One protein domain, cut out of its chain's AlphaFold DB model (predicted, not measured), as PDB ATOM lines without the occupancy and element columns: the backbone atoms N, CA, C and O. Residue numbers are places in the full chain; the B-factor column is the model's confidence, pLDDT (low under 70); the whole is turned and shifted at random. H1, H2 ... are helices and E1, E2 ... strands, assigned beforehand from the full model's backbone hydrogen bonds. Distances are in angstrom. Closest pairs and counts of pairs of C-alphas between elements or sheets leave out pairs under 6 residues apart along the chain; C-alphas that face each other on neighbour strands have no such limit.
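What this domain is: This is residues 2 to 10 and 39 to 78 of the 78 residues of the protein "Hypothetical protein" of Rotaria magnacalcarata (UniProt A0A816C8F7). What is the picture? There is little regular structure: a short helix, H1, then a small two-stranded hairpin, E1 and E2, with a long loop, residues 47 to 60, and a tail whose residues 70 to 78 stick out. What is printed? The printed part has 49 residues, 12 of them in named elements, in the order H1, E1, E2; the class is mixed, and the sheet, E1 - E2, is antiparallel. It is extended, with a radius of gyration of the C-alphas of 15.3 A and spans of 38 by 32 by 19 A.

How they stand to each other: How is the helix placed? H1, residues 2 to 5, is apart from E2, residues 61 to 64. It is too short for an O i to N i+4 pair; its one O i to N i+3 pair is within hydrogen-bond range. How do the strands pair? E1, residues 43 to 46, and E2 form a hairpin, antiparallel at 156 degrees. N 45 and O 62, 2.9 A apart, are within hydrogen-bond range.

Where its parts are: Where is H1? It begins at C-alpha 2 (145.250, 141.994, 116.493) and measures 5.5 A. Where are the strands? E1 measures 10.1 A; E2, 9.8 A, ends at C-alpha 64 (136.644, 143.953, 134.850).

The domain as a whole: Is anything missing? Residues 11 to 38 are not printed; C-alphas 10 and 39 are 22.1 A apart across the cut. Which link is long? E1 to E2, with 14 residues. Is confidence low? No printed residue is under 70.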
ATOM      1  N   ILE A   2     145.306 142.167 117.968       97.00
ATOM      2  CA  ILE A   2     145.250 141.994 116.493       97.00
ATOM      3  C   ILE A   2     143.876 142.361 115.918       97.00
ATOM      4  O   ILE A   2     143.791 143.214 115.045       97.00
ATOM      5  N   ALA A   3     142.798 141.784 116.462       96.94
ATOM      6  CA  ALA A   3     141.446 142.106 116.008       96.94
ATOM      7  C   ALA A   3     141.170 143.623 116.054       96.94
ATOM      8  O   ALA A   3     140.681 144.188 115.088       96.94
ATOM      9  N   HIS A   4     141.597 144.304 117.121       96.44
ATOM     10  CA  HIS A   4     141.418 145.750 117.295       96.44
ATOM     11  C   HIS A   4     142.105 146.575 116.198       96.44
ATOM     12  O   HIS A   4     141.456 147.403 115.566       96.44
ATOM     13  N   VAL A   5     143.399 146.347 115.946       97.25
ATOM     14  CA  VAL A   5     144.159 147.122 114.941       97.25
ATOM     15  C   VAL A   5     143.748 146.784 113.506       97.25
ATOM     16  O   VAL A   5     143.852 147.624 112.620       97.25
ATOM     17  N   CYS A   6     143.210 145.584 113.281       96.75
ATOM     18  CA  CYS A   6     142.651 145.163 111.997       96.75
ATOM     19  C   CYS A   6     141.168 145.536 111.815       96.75
ATOM     20  O   CYS A   6     140.585 145.169 110.797       96.75
ATOM     21  N   ASN A   7     140.549 146.245 112.768       95.75
ATOM     22  CA  ASN A   7     139.120 146.581 112.757       95.75
ATOM     23  C   ASN A   7     138.198 145.345 112.632       95.75
ATOM     24  O   ASN A   7     137.254 145.311 111.844       95.75
ATOM     25  N   LEU A   8     138.500 144.320 113.424       96.75
ATOM     26  CA  LEU A   8     137.778 143.058 113.549       96.75
ATOM     27  C   LEU A   8     137.295 142.856 114.990       96.75
ATOM     28  O   LEU A   8     137.782 143.476 115.937       96.75
ATOM     29  N   THR A   9     136.376 141.912 115.166       95.69
ATOM     30  CA  THR A   9     135.935 141.422 116.476       95.69
ATOM     31  C   THR A   9     136.712 140.165 116.874       95.69
ATOM     32  O   THR A   9     136.967 139.322 116.010       95.69
ATOM     33  N   PRO A  10     137.093 139.994 118.153       97.25
ATOM     34  CA  PRO A  10     137.682 138.740 118.616       97.25
ATOM     35  C   PRO A  10     136.679 137.587 118.456       97.25
ATOM     36  O   PRO A  10     135.506 137.737 118.794       97.25
ATOM     37  N   ARG A  39     134.575 130.405 139.210       98.06
ATOM     38  CA  ARG A  39     133.762 131.631 139.219       98.06
ATOM     39  C   ARG A  39     133.577 132.150 137.789       98.06
ATOM     40  O   ARG A  39     134.366 131.776 136.919       98.06
ATOM     41  N   PRO A  40     132.581 133.021 137.533       98.31
ATOM     42  CA  PRO A  40     132.423 133.651 136.227       98.31
ATOM     43  C   PRO A  40     133.730 134.278 135.733       98.31
ATOM     44  O   PRO A  40     134.463 134.897 136.511       98.31
ATOM     45  N   PHE A  41     134.022 134.112 134.443       98.31
ATOM     46  CA  PHE A  41     135.209 134.709 133.841       98.31
ATOM     47  C   PHE A  41     135.145 136.244 133.885       98.31
ATOM     48  O   PHE A  41     134.061 136.822 133.764       98.31
ATOM     49  N   PRO A  42     136.302 136.916 134.023       98.50
ATOM     50  CA  PRO A  42     136.370 138.359 133.873       98.50
ATOM     51  C   PRO A  42     136.161 138.771 132.411       98.50
ATOM     52  O   PRO A  42     136.162 137.951 131.495       98.50
ATOM     53  N   THR A  43     136.061 140.077 132.185       98.31
ATOM     54  CA  THR A  43     136.150 140.673 130.846       98.31
ATOM     55  C   THR A  43     137.406 141.532 130.762       98.31
ATOM     56  O   THR A  43     137.683 142.318 131.668       98.31
ATOM     57  N   LEU A  44     138.171 141.391 129.679       98.00
ATOM     58  CA  LEU A  44     139.295 142.270 129.367       98.00
ATOM     59  C   LEU A  44     138.877 143.233 128.258       98.00
ATOM     60  O   LEU A  44     138.561 142.801 127.149       98.00
ATOM     61  N   GLN A  45     138.895 144.529 128.550       97.31
ATOM     62  CA  GLN A  45     138.596 145.577 127.582       97.31
ATOM     63  C   GLN A  45     139.869 146.287 127.124       97.31
ATOM     64  O   GLN A  45     140.761 146.557 127.930       97.31
ATOM     65  N   ILE A  46     139.915 146.635 125.839       97.06
ATOM     66  CA  ILE A  46     140.870 147.602 125.296       97.06
ATOM     67  C   ILE A  46     140.154 148.954 125.262       97.06
ATOM     68  O   ILE A  46     139.220 149.128 124.481       97.06
ATOM     69  N   ILE A  47     140.553 149.883 126.129       97.00
ATOM     70  CA  ILE A  47     139.808 151.137 126.356       97.00
ATOM     71  C   ILE A  47     140.277 152.293 125.467       97.00
ATOM     72  O   ILE A  47     139.526 153.240 125.245       97.00
ATOM     73  N   ASN A  48     141.490 152.198 124.919       95.06
ATOM     74  CA  ASN A  48     142.062 153.199 124.024       95.06
ATOM     75  C   ASN A  48     142.220 152.644 122.610       95.06
ATOM     76  O   ASN A  48     142.591 151.488 122.400       95.06
ATOM     77  N   LYS A  49     141.985 153.497 121.611       92.06
ATOM     78  CA  LYS A  49     142.218 153.127 120.217       92.06
ATOM     79  C   LYS A  49     143.690 153.332 119.852       92.06
ATOM     80  O   LYS A  49     144.174 154.458 119.885       92.06
ATOM     81  N   ARG A  50     144.364 152.250 119.456       95.44
ATOM     82  CA  ARG A  50     145.701 152.256 118.842       95.44
ATOM     83  C   ARG A  50     145.620 151.896 117.363       95.44
ATOM     84  O   ARG A  50     144.708 151.165 116.969       95.44
ATOM     85  N   ASN A  51     146.553 152.416 116.569       93.12
ATOM     86  CA  ASN A  51     146.630 152.162 115.127       93.12
ATOM     87  C   ASN A  51     147.713 151.131 114.779       93.12
ATOM     88  O   ASN A  51     147.619 150.500 113.731       93.12
ATOM     89  N   SER A  52     148.691 150.930 115.667       96.75
ATOM     90  CA  SER A  52     149.714 149.887 115.544       96.75
ATOM     91  C   SER A  52     149.752 148.987 116.773       96.75
ATOM     92  O   SER A  52     149.384 149.394 117.876       96.75
ATOM     93  N   ILE A  53     150.196 147.742 116.593       96.62
ATOM     94  CA  ILE A  53     150.243 146.750 117.676       96.62
ATOM     95  C   ILE A  53     151.315 147.079 118.730       96.62
ATOM     96  O   ILE A  53     151.178 146.691 119.886       96.62
ATOM     97  N   GLU A  54     152.346 147.831 118.355       97.50
ATOM     98  CA  GLU A  54     153.458 148.251 119.212       97.50
ATOM     99  C   GLU A  54     153.114 149.466 120.089       97.50
ATOM    100  O   GLU A  54     153.849 149.777 121.020       97.50
ATOM    101  N   GLU A  55     152.006 150.161 119.810       97.56
ATOM    102  CA  GLU A  55     151.598 151.364 120.550       97.56
ATOM    103  C   GLU A  55     150.880 151.050 121.870       97.56
ATOM    104  O   GLU A  55     150.612 151.965 122.650       97.56
ATOM    105  N   PHE A  56     150.517 149.785 122.102       98.06
ATOM    106  CA  PHE A  56     149.780 149.392 123.297       98.06
ATOM    107  C   PHE A  56     150.640 149.510 124.558       98.06
ATOM    108  O   PHE A  56     151.740 148.961 124.634       98.06
ATOM    109  N   THR A  57     150.098 150.161 125.583       97.69
ATOM    110  CA  THR A  57     150.673 150.228 126.932       97.69
ATOM    111  C   THR A  57     149.751 149.553 127.945       97.69
ATOM    112  O   THR A  57     148.619 149.189 127.630       97.69
ATOM    113  N   ILE A  58     150.216 149.375 129.186       97.31
ATOM    114  CA  ILE A  58     149.405 148.754 130.247       97.31
ATOM    115  C   ILE A  58     148.098 149.519 130.516       97.31
ATOM    116  O   ILE A  58     147.071 148.897 130.775       97.31
ATOM    117  N   ASP A  59     148.120 150.845 130.369       97.38
ATOM    118  CA  ASP A  59     146.969 151.722 130.615       97.38
ATOM    119  C   ASP A  59     145.861 151.582 129.558       97.38
ATOM    120  O   ASP A  59     144.760 152.097 129.736       97.38
ATOM    121  N   ASP A  60     146.123 150.872 128.456       98.00
ATOM    122  CA  ASP A  60     145.124 150.602 127.421       98.00
ATOM    123  C   ASP A  60     144.203 149.429 127.767       98.00
ATOM    124  O   ASP A  60     143.217 149.198 127.061       98.00
ATOM    125  N   PHE A  61     144.506 148.688 128.834       98.12
ATOM    126  CA  PHE A  61     143.800 147.472 129.208       98.12
ATOM    127  C   PHE A  61     143.071 147.645 130.535       98.12
ATOM    128  O   PHE A  61     143.660 147.987 131.558       98.12
ATOM    129  N   LYS A  62     141.779 147.323 130.536       98.38
ATOM    130  CA  LYS A  62     140.953 147.305 131.742       98.38
ATOM    131  C   LYS A  62     140.423 145.903 131.984       98.38
ATOM    132  O   LYS A  62     139.692 145.357 131.159       98.38
ATOM    133  N   LEU A  63     140.786 145.329 133.127       98.31
ATOM    134  CA  LEU A  63     140.259 144.051 133.586       98.31
ATOM    135  C   LEU A  63     139.055 144.298 134.499       98.31
ATOM    136  O   LEU A  63     139.174 144.963 135.527       98.31
ATOM    137  N   GLU A  64     137.900 143.762 134.129       98.38
ATOM    138  CA  GLU A  64     136.644 143.953 134.850       98.38
ATOM    139  C   GLU A  64     136.100 142.628 135.376       98.38
ATOM    140  O   GLU A  64     136.251 141.578 134.748       98.38
ATOM    141  N   ASN A  65     135.438 142.691 136.535       98.19
ATOM    142  CA  ASN A  65     134.780 141.550 137.182       98.19
ATOM    143  C   ASN A  65     135.721 140.371 137.493       98.19
ATOM    144  O   ASN A  65     135.288 139.225 137.584       98.19
ATOM    145  N   TYR A  66     137.015 140.640 137.688       98.12
ATOM    146  CA  TYR A  66     137.976 139.621 138.090       98.12
ATOM    147  C   TYR A  66     137.900 139.360 139.595       98.12
ATOM    148  O   TYR A  66     138.339 140.174 140.404       98.12
ATOM    149  N   SER A  67     137.338 138.207 139.963       97.88
ATOM    150  CA  SER A  67     137.172 137.775 141.355       97.88
ATOM    151  C   SER A  67     137.851 136.419 141.599       97.88
ATOM    152  O   SER A  67     137.169 135.404 141.770       97.88
ATOM    153  N   PRO A  68     139.194 136.348 141.584       98.00
ATOM    154  CA  PRO A  68     139.906 135.091 141.776       98.00
ATOM    155  C   PRO A  68     139.858 134.618 143.237       98.00
ATOM    156  O   PRO A  68     139.523 135.360 144.163       98.00
ATOM    157  N   TYR A  69     140.243 133.363 143.450       98.50
ATOM    158  CA  TYR A  69     140.662 132.887 144.768       98.50
ATOM    159  C   TYR A  69     142.053 133.437 145.125       98.50
ATOM    160  O   TYR A  69     142.743 134.015 144.284       98.50
ATOM    161  N   GLY A  70     142.486 133.232 146.372       98.19
ATOM    162  CA  GLY A  70     143.843 133.583 146.793       98.19
ATOM    163  C   GLY A  70     144.917 132.874 145.949       98.19
ATOM    164  O   GLY A  70     144.696 131.743 145.499       98.19
ATOM    165  N   PRO A  71     146.078 133.510 145.715       98.06
ATOM    166  CA  PRO A  71     147.131 132.936 144.883       98.06
ATOM    167  C   PRO A  71     147.697 131.652 145.505       98.06
ATOM    168  O   PRO A  71     147.956 131.604 146.705       98.06
ATOM    169  N   ILE A  72     147.944 130.639 144.671       97.75
ATOM    170  CA  ILE A  72     148.682 129.422 145.038       97.75
ATOM    171  C   ILE A  72     150.099 129.560 144.480       97.75
ATOM    172  O   ILE A  72     150.284 129.788 143.285       97.75
ATOM    173  N   LYS A  73     151.116 129.453 145.338       97.00
ATOM    174  CA  LYS A  73     152.519 129.582 144.920       97.00
ATOM    175  C   LYS A  73     153.037 128.246 144.385       97.00
ATOM    176  O   LYS A  73     153.016 127.251 145.101       97.00
ATOM    177  N   MET A  74     153.572 128.250 143.166       96.81
ATOM    178  CA  MET A  74     154.237 127.107 142.533       96.81
ATOM    179  C   MET A  74     155.642 127.525 142.086       96.81
ATOM    180  O   MET A  74     155.805 128.567 141.457       96.81
ATOM    181  N   GLN A  75     156.664 126.751 142.457       95.06
ATOM    182  CA  GLN A  75     158.066 127.063 142.144       95.06
ATOM    183  C   GLN A  75     158.426 126.578 140.744       95.06
ATOM    184  O   GLN A  75     158.112 125.440 140.401       95.06
ATOM    185  N   MET A  76     159.118 127.396 139.953       93.81
ATOM    186  CA  MET A  76     159.626 126.968 138.648       93.81
ATOM    187  C   MET A  76     160.608 125.800 138.828       93.81
ATOM    188  O   MET A  76     161.493 125.866 139.683       93.81
ATOM    189  N   ALA A  77     160.439 124.731 138.052       86.75
ATOM    190  CA  ALA A  77     161.448 123.684 137.956       86.75
ATOM    191  C   ALA A  77     162.616 124.199 137.098       86.75
ATOM    192  O   ALA A  77     162.378 124.811 136.057       86.75
ATOM    193  N   VAL A  78     163.847 123.993 137.569       73.69
ATOM    194  CA  VAL A  78     165.090 124.323 136.851       73.69
ATOM    195  C   VAL A  78     165.568 123.102 136.084       73.69
ATOM    196  O   VAL A  78     165.491 121.998 136.671       73.69
TER     197      VAL A  78